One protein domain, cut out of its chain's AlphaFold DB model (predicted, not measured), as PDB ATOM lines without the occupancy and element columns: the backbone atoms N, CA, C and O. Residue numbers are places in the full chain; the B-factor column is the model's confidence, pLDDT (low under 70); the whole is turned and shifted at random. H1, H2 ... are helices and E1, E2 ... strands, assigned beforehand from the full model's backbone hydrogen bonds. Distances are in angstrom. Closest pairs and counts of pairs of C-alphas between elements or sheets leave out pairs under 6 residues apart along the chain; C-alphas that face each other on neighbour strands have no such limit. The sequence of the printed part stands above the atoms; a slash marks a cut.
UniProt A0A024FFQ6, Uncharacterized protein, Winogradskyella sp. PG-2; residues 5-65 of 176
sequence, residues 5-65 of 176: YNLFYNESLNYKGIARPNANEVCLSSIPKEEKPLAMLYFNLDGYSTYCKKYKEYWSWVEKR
ATOM      1  N   TYR A   5     150.209 188.815 164.051       94.50
ATOM      2  CA  TYR A   5     151.541 189.387 164.152       94.50
ATOM      3  C   TYR A   5     151.493 190.857 163.758       94.50
ATOM      4  O   TYR A   5     150.890 191.222 162.751       94.50
ATOM      5  N   ASN A   6     152.154 191.708 164.531       95.25
ATOM      6  CA  ASN A   6     152.348 193.096 164.141       95.25
ATOM      7  C   ASN A   6     153.409 193.177 163.037       95.25
ATOM      8  O   ASN A   6     154.480 192.580 163.157       95.25
ATOM      9  N   LEU A   7     153.108 193.917 161.974       95.12
ATOM     10  CA  LEU A   7     154.025 194.178 160.871       95.12
ATOM     11  C   LEU A   7     154.775 195.484 161.104       95.12
ATOM     12  O   LEU A   7     154.172 196.511 161.408       95.12
ATOM     13  N   PHE A   8     156.085 195.434 160.902       94.94
ATOM     14  CA  PHE A   8     156.998 196.563 161.040       94.94
ATOM     15  C   PHE A   8     157.826 196.691 159.763       94.94
ATOM     16  O   PHE A   8     158.139 195.688 159.118       94.94
ATOM     17  N   TYR A   9     158.185 197.921 159.412       93.25
ATOM     18  CA  TYR A   9     159.081 198.218 158.300       93.25
ATOM     19  C   TYR A   9     160.023 199.334 158.718       93.25
ATOM     20  O   TYR A   9     159.578 200.370 159.207       93.25
ATOM     21  N   ASN A  10     161.314 199.108 158.509       92.00
ATOM     22  CA  ASN A  10     162.351 200.095 158.733       92.00
ATOM     23  C   ASN A  10     163.531 199.759 157.810       92.00
ATOM     24  O   ASN A  10     164.043 198.645 157.848       92.00
ATOM     25  N   GLU A  11     163.949 200.710 156.976       89.69
ATOM     26  CA  GLU A  11     165.032 200.520 155.996       89.69
ATOM     27  C   GLU A  11     166.417 200.429 156.642       89.69
ATOM     28  O   GLU A  11     167.342 199.861 156.069       89.69
ATOM     29  N   SER A  12     166.563 200.986 157.845       91.69
ATOM     30  CA  SER A  12     167.823 201.019 158.592       91.69
ATOM     31  C   SER A  12     167.997 199.812 159.520       91.69
ATOM     32  O   SER A  12     169.097 199.581 160.022       91.69
ATOM     33  N   LEU A  13     166.934 199.037 159.765       88.56
ATOM     34  CA  LEU A  13     166.955 197.866 160.641       88.56
ATOM     35  C   LEU A  13     166.839 196.579 159.822       88.56
ATOM     36  O   LEU A  13     165.950 196.411 158.993       88.56
ATOM     37  N   ASN A  14     167.729 195.624 160.087       90.50
ATOM     38  CA  ASN A  14     167.805 194.376 159.330       90.50
ATOM     39  C   ASN A  14     166.792 193.326 159.834       90.50
ATOM     40  O   ASN A  14     167.164 192.309 160.430       90.50
ATOM     41  N   TYR A  15     165.496 193.587 159.647       93.31
ATOM     42  CA  TYR A  15     164.440 192.628 159.970       93.31
ATOM     43  C   TYR A  15     164.494 191.403 159.049       93.31
ATOM     44  O   TYR A  15     164.734 191.501 157.850       93.31
ATOM     45  N   LYS A  16     164.200 190.223 159.600       91.00
ATOM     46  CA  LYS A  16     164.308 188.921 158.913       91.00
ATOM     47  C   LYS A  16     163.236 188.674 157.838       91.00
ATOM     48  O   LYS A  16     163.218 187.593 157.253       91.00
ATOM     49  N   GLY A  17     162.337 189.632 157.604       90.94
ATOM     50  CA  GLY A  17     161.169 189.474 156.736       90.94
ATOM     51  C   GLY A  17     160.099 188.539 157.314       90.94
ATOM     52  O   GLY A  17     160.188 188.094 158.457       90.94
ATOM     53  N   ILE A  18     159.070 188.259 156.507       92.38
ATOM     54  CA  ILE A  18     157.873 187.503 156.923       92.38
ATOM     55  C   ILE A  18     158.048 185.988 156.720       92.38
ATOM     56  O   ILE A  18     157.513 185.198 157.494       92.38
ATOM     57  N   ALA A  19     158.818 185.561 155.716       90.56
ATOM     58  CA  ALA A  19     159.010 184.151 155.375       90.56
ATOM     59  C   ALA A  19     160.458 183.857 154.959       90.56
ATOM     60  O   ALA A  19     161.164 184.724 154.448       90.56
ATOM     61  N   ARG A  20     160.878 182.604 155.155       89.88
ATOM     62  CA  ARG A  20     162.159 182.049 154.694       89.88
ATOM     63  C   ARG A  20     161.904 180.873 153.746       89.88
ATOM     64  O   ARG A  20     160.810 180.303 153.788       89.88
ATOM     65  N   PRO A  21     162.890 180.470 152.925       90.19
ATOM     66  CA  PRO A  21     162.772 179.260 152.118       90.19
ATOM     67  C   PRO A  21     162.360 178.057 152.980       90.19
ATOM     68  O   PRO A  21     162.955 177.819 154.030       90.19
ATOM     69  N   ASN A  22     161.340 177.319 152.536       85.06
ATOM     70  CA  ASN A  22     160.778 176.141 153.216       85.06
ATOM     71  C   ASN A  22     160.184 176.392 154.620       85.06
ATOM     72  O   ASN A  22     160.078 175.460 155.418       85.06
ATOM     73  N   ALA A  23     159.800 177.629 154.946       87.12
ATOM     74  CA  ALA A  23     159.141 177.929 156.213       87.12
ATOM     75  C   ALA A  23     157.664 177.495 156.211       87.12
ATOM     76  O   ALA A  23     156.929 177.787 155.271       87.12
ATOM     77  N   ASN A  24     157.229 176.862 157.305       89.06
ATOM     78  CA  ASN A  24     155.820 176.546 157.581       89.06
ATOM     79  C   ASN A  24     155.181 177.532 158.580       89.06
ATOM     80  O   ASN A  24     154.029 177.366 158.971       89.06
ATOM     81  N   GLU A  25     155.944 178.537 159.015       90.44
ATOM     82  CA  GLU A  25     155.585 179.495 160.061       90.44
ATOM     83  C   GLU A  25     156.090 180.900 159.698       90.44
ATOM     84  O   GLU A  25     157.042 181.058 158.923       90.44
ATOM     85  N   VAL A  26     155.469 181.925 160.291       93.00
ATOM     86  CA  VAL A  26     155.870 183.328 160.118       93.00
ATOM     87  C   VAL A  26     157.215 183.574 160.800       93.00
ATOM     88  O   VAL A  26     157.446 183.192 161.946       93.00
ATOM     89  N   CYS A  27     158.124 184.242 160.098       93.12
ATOM     90  CA  CYS A  27     159.419 184.626 160.639       93.12
ATOM     91  C   CYS A  27     159.287 185.874 161.518       93.12
ATOM     92  O   CYS A  27     158.684 186.867 161.123       93.12
ATOM     93  N   LEU A  28     159.890 185.828 162.708       93.00
ATOM     94  CA  LEU A  28     159.849 186.925 163.675       93.00
ATOM     95  C   LEU A  28     161.210 187.606 163.812       93.00
ATOM     96  O   LEU A  28     162.267 186.966 163.738       93.00
ATOM     97  N   SER A  29     161.163 188.911 164.064       94.12
ATOM     98  CA  SER A  29     162.317 189.746 164.396       94.12
ATOM     99  C   SER A  29     162.122 190.369 165.774       94.12
ATOM    100  O   SER A  29     160.992 190.601 166.197       94.12
ATOM    101  N   SER A  30     163.218 190.636 166.480       93.44
ATOM    102  CA  SER A  30     163.181 191.458 167.690       93.44
ATOM    103  C   SER A  30     162.934 192.911 167.292       93.44
ATOM    104  O   SER A  30     163.613 193.413 166.397       93.44
ATOM    105  N   ILE A  31     161.976 193.567 167.944       93.25
ATOM    106  CA  ILE A  31     161.533 194.918 167.593       93.25
ATOM    107  C   ILE A  31     161.897 195.889 168.732       93.25
ATOM    108  O   ILE A  31     161.525 195.616 169.880       93.25
ATOM    109  N   PRO A  32     162.631 196.987 168.458       94.06
ATOM    110  CA  PRO A  32     162.846 198.082 169.409       94.06
ATOM    111  C   PRO A  32     161.534 198.675 169.941       94.06
ATOM    112  O   PRO A  32     160.502 198.616 169.277       94.06
ATOM    113  N   LYS A  33     161.550 199.270 171.140       92.06
ATOM    114  CA  LYS A  33     160.319 199.763 171.794       92.06
ATOM    115  C   LYS A  33     159.717 200.986 171.102       92.06
ATOM    116  O   LYS A  33     158.541 201.281 171.290       92.06
ATOM    117  N   GLU A  34     160.532 201.706 170.346       94.00
ATOM    118  CA  GLU A  34     160.199 202.954 169.669       94.00
ATOM    119  C   GLU A  34     159.466 202.714 168.339       94.00
ATOM    120  O   GLU A  34     158.814 203.618 167.811       94.00
ATOM    121  N   GLU A  35     159.552 201.494 167.805       95.00
ATOM    122  CA  GLU A  35     158.969 201.124 166.521       95.00
ATOM    123  C   GLU A  35     157.450 200.967 166.627       95.00
ATOM    124  O   GLU A  35     156.914 200.333 167.540       95.00
ATOM    125  N   LYS A  36     156.739 201.535 165.650       94.38
ATOM    126  CA  LYS A  36     155.277 201.483 165.587       94.38
ATOM    127  C   LYS A  36     154.826 200.444 164.562       94.38
ATOM    128  O   LYS A  36     155.354 200.431 163.450       94.38
ATOM    129  N   PRO A  37     153.842 199.592 164.898       94.94
ATOM    130  CA  PRO A  37     153.308 198.632 163.946       94.94
ATOM    131  C   PRO A  37     152.566 199.362 162.822       94.94
ATOM    132  O   PRO A  37     151.778 200.273 163.076       94.94
ATOM    133  N   LEU A  38     152.804 198.943 161.582       95.62
ATOM    134  CA  LEU A  38     152.149 199.487 160.391       95.62
ATOM    135  C   LEU A  38     150.833 198.780 160.077       95.62
ATOM    136  O   LEU A  38     149.913 199.380 159.529       95.62
ATOM    137  N   ALA A  39     150.756 197.492 160.400       95.56
ATOM    138  CA  ALA A  39     149.595 196.656 160.140       95.56
ATOM    139  C   ALA A  39     149.604 195.425 161.051       95.56
ATOM    140  O   ALA A  39     150.577 195.153 161.758       95.56
ATOM    141  N   MET A  40     148.522 194.653 160.990       94.94
ATOM    142  CA  MET A  40     148.420 193.336 161.604       94.94
ATOM    143  C   MET A  40     148.318 192.279 160.503       94.94
ATOM    144  O   MET A  40     147.441 192.349 159.645       94.94
ATOM    145  N   LEU A  41     149.210 191.295 160.541       94.62
ATOM    146  CA  LEU A  41     149.176 190.098 159.712       94.62
ATOM    147  C   LEU A  41     148.497 188.977 160.491       94.62
ATOM    148  O   LEU A  41     148.921 188.656 161.595       94.62
ATOM    149  N   TYR A  42     147.501 188.338 159.892       94.94
ATOM    150  CA  TYR A  42     146.973 187.067 160.377       94.94
ATOM    151  C   TYR A  42     147.468 185.932 159.479       94.94
ATOM    152  O   TYR A  42     147.378 186.032 158.253       94.94
ATOM    153  N   PHE A  43     147.961 184.849 160.077       93.38
ATOM    154  CA  PHE A  43     148.347 183.637 159.361       93.38
ATOM    155  C   PHE A  43     147.594 182.434 159.920       93.38
ATOM    156  O   PHE A  43     147.786 182.061 161.067       93.38
ATOM    157  N   ASN A  44     146.755 181.787 159.111       93.88
ATOM    158  CA  ASN A  44     146.036 180.583 159.532       93.88
ATOM    159  C   ASN A  44     146.976 179.360 159.573       93.88
ATOM    160  O   ASN A  44     146.951 178.513 158.674       93.88
ATOM    161  N   LEU A  45     147.815 179.288 160.607       92.25
ATOM    162  CA  LEU A  45     148.832 178.251 160.780       92.25
ATOM    163  C   LEU A  45     148.212 176.852 160.880       92.25
ATOM    164  O   LEU A  45     148.705 175.905 160.259       92.25
ATOM    165  N   ASP A  46     147.106 176.724 161.614       92.56
ATOM    166  CA  ASP A  46     146.404 175.450 161.795       92.56
ATOM    167  C   ASP A  46     145.830 174.937 160.457       92.56
ATOM    168  O   ASP A  46     145.969 173.756 160.114       92.56
ATOM    169  N   GLY A  47     145.229 175.828 159.658       92.62
ATOM    170  CA  GLY A  47     144.702 175.507 158.330       92.62
ATOM    171  C   GLY A  47     145.799 175.116 157.338       92.62
ATOM    172  O   GLY A  47     145.667 174.105 156.643       92.62
ATOM    173  N   TYR A  48     146.904 175.864 157.322       92.31
ATOM    174  CA  TYR A  48     148.074 175.554 156.501       92.31
ATOM    175  C   TYR A  48     148.666 174.180 156.856       92.31
ATOM    176  O   TYR A  48     148.815 173.317 155.990       92.31
ATOM    177  N   SER A  49     148.908 173.930 158.145       91.88
ATOM    178  CA  SER A  49     149.465 172.662 158.636       91.88
ATOM    179  C   SER A  49     148.564 171.471 158.299       91.88
ATOM    180  O   SER A  49     149.038 170.423 157.849       91.88
ATOM    181  N   THR A  50     147.247 171.646 158.451       93.50
ATOM    182  CA  THR A  50     146.246 170.639 158.074       93.50
ATOM    183  C   THR A  50     146.308 170.320 156.583       93.50
ATOM    184  O   THR A  50     146.274 169.148 156.201       93.50
ATOM    185  N   TYR A  51     146.417 171.342 155.733       91.88
ATOM    186  CA  TYR A  51     146.533 171.159 154.290       91.88
ATOM    187  C   TYR A  51     147.805 170.389 153.918       91.88
ATOM    188  O   TYR A  51     147.725 169.386 153.209       91.88
ATOM    189  N   CYS A  52     148.965 170.791 154.446       91.88
ATOM    190  CA  CYS A  52     150.238 170.120 154.177       91.88
ATOM    191  C   CYS A  52     150.212 168.638 154.570       91.88
ATOM    192  O   CYS A  52     150.737 167.795 153.837       91.88
ATOM    193  N   LYS A  53     149.579 168.305 155.703       91.44
ATOM    194  CA  LYS A  53     149.386 166.916 156.135       91.44
ATOM    195  C   LYS A  53     148.520 166.138 155.141       91.44
ATOM    196  O   LYS A  53     148.977 165.124 154.622       91.44
ATOM    197  N   LYS A  54     147.323 166.645 154.824       87.44
ATOM    198  CA  LYS A  54     146.392 165.997 153.883       87.44
ATOM    199  C   LYS A  54     147.014 165.788 152.505       87.44
ATOM    200  O   LYS A  54     146.838 164.737 151.901       87.44
ATOM    201  N   TYR A  55     147.766 166.773 152.020       89.19
ATOM    202  CA  TYR A  55     148.471 166.688 150.746       89.19
ATOM    203  C   TYR A  55     149.502 165.550 150.749       89.19
ATOM    204  O   TYR A  55     149.486 164.704 149.859       89.19
ATOM    205  N   LYS A  56     150.360 165.474 151.777       90.44
ATOM    206  CA  LYS A  56     151.344 164.386 151.913       90.44
ATOM    207  C   LYS A  56     150.682 163.015 152.037       90.44
ATOM    208  O   LYS A  56     151.149 162.058 151.426       90.44
ATOM    209  N   GLU A  57     149.603 162.914 152.810       88.56
ATOM    210  CA  GLU A  57     148.835 161.674 152.966       88.56
ATOM    211  C   GLU A  57     148.234 161.217 151.635       88.56
ATOM    212  O   GLU A  57     148.365 160.046 151.280       88.56
ATOM    213  N   TYR A  58     147.644 162.140 150.870       77.81
ATOM    214  CA  TYR A  58     147.107 161.854 149.544       77.81
ATOM    215  C   TYR A  58     148.187 161.314 148.606       77.81
ATOM    216  O   TYR A  58     148.007 160.249 148.025       77.81
ATOM    217  N   TRP A  59     149.331 161.990 148.492       86.25
ATOM    218  CA  TRP A  59     150.395 161.543 147.591       86.25
ATOM    219  C   TRP A  59     151.062 160.251 148.050       86.25
ATOM    220  O   TRP A  59     151.307 159.376 147.225       86.25
ATOM    221  N   SER A  60     151.249 160.054 149.358       87.69
ATOM    222  CA  SER A  60     151.705 158.758 149.864       87.69
ATOM    223  C   SER A  60     150.699 157.647 149.563       87.69
ATOM    224  O   SER A  60     151.120 156.512 149.340       87.69
ATOM    225  N   TRP A  61     149.395 157.932 149.586       82.19
ATOM    226  CA  TRP A  61     148.382 156.978 149.150       82.19
ATOM    227  C   TRP A  61     148.475 156.725 147.645       82.19
ATOM    228  O   TRP A  61     148.455 155.565 147.249       82.19
ATOM    229  N   VAL A  62     148.641 157.763 146.817       74.12
ATOM    230  CA  VAL A  62     148.821 157.623 145.362       74.12
ATOM    231  C   VAL A  62     150.017 156.727 145.039       74.12
ATOM    232  O   VAL A  62     149.873 155.821 144.227       74.12
ATOM    233  N   GLU A  63     151.160 156.922 145.699       82.81
ATOM    234  CA  GLU A  63     152.367 156.105 145.498       82.81
ATOM    235  C   GLU A  63     152.183 154.647 145.941       82.81
ATOM    236  O   GLU A  63     152.744 153.737 145.336       82.81
ATOM    237  N   LYS A  64     151.408 154.408 147.006       80.94
ATOM    238  CA  LYS A  64     151.221 153.072 147.602       80.94
ATOM    239  C   LYS A  64     149.968 152.347 147.107       80.94
ATOM    240  O   LYS A  64     149.732 151.209 147.523       80.94
ATOM    241  N   ARG A  65     149.118 152.981 146.292       71.44
ATOM    242  CA  ARG A  65     147.846 152.375 145.871       71.44
ATOM    243  C   ARG A  65     148.097 151.217 144.912       71.44
ATOM    244  O   ARG A  65     148.956 151.271 144.041       71.44
TER     245      ARG A  65
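Overview. This is residues 5 to 65 of the 176 residues of an uncharacterized protein of Winogradskyella sp. PG-2 (UniProt A0A024FFQ6). A looped head continues into one long helical arm: the short strands E1 and E2 pair side by side and close a wide, folded loop of residues 8 to 38, and H1 then leads away, with residues 53 to 65 sticking out free. The printed part has 61 residues, with two named strands and one named helix in the order E1, E2, H1. The two strands make an antiparallel sheet, E1 - E2, and the class is mixed, helices and strands, with 27 residues, under half, in named elements. The whole is extended, a rod with a radius of gyration of the C-alphas of 17.0 A and spans of 57 by 19 by 13 A.

Arrangement. E1, residues 5 to 7, and E2, residues 39 to 42, are antiparallel neighbours and a hairpin, with 144 degrees between their directions. C-alphas 6 and 40 face each other at 4.7 A. N 5 and O 41 are within hydrogen-bond range at 2.8 A, as are N 7 and O 39 at 2.8 A. A tight link of 2 residues joins E2 to H1, residues 45 to 64. E1 and H1 are apart. In H1 every O i to N i+4 pair is within hydrogen-bond range.

Along the chain. E1 begins at C-alpha 5, (151.541, 189.387, 164.152). E2 runs from Ala 39 to Tyr 42, 9.9 A. H1 is 28.5 A long, from C-alpha 45 at (148.832, 178.251, 160.780) to C-alpha 64 at (151.221, 153.072, 147.602).

Size, cuts and confidence. The two C-alphas farthest apart, those of Glu 34 and Arg 65, are 57.2 A apart. Without residues 53 to 65 the body spans 37 by 20 by 13 A. The link from E1 to E2 is long, 31 residues. The printed part has no cut, its mean pLDDT is 90.7, and no printed residue is under 70.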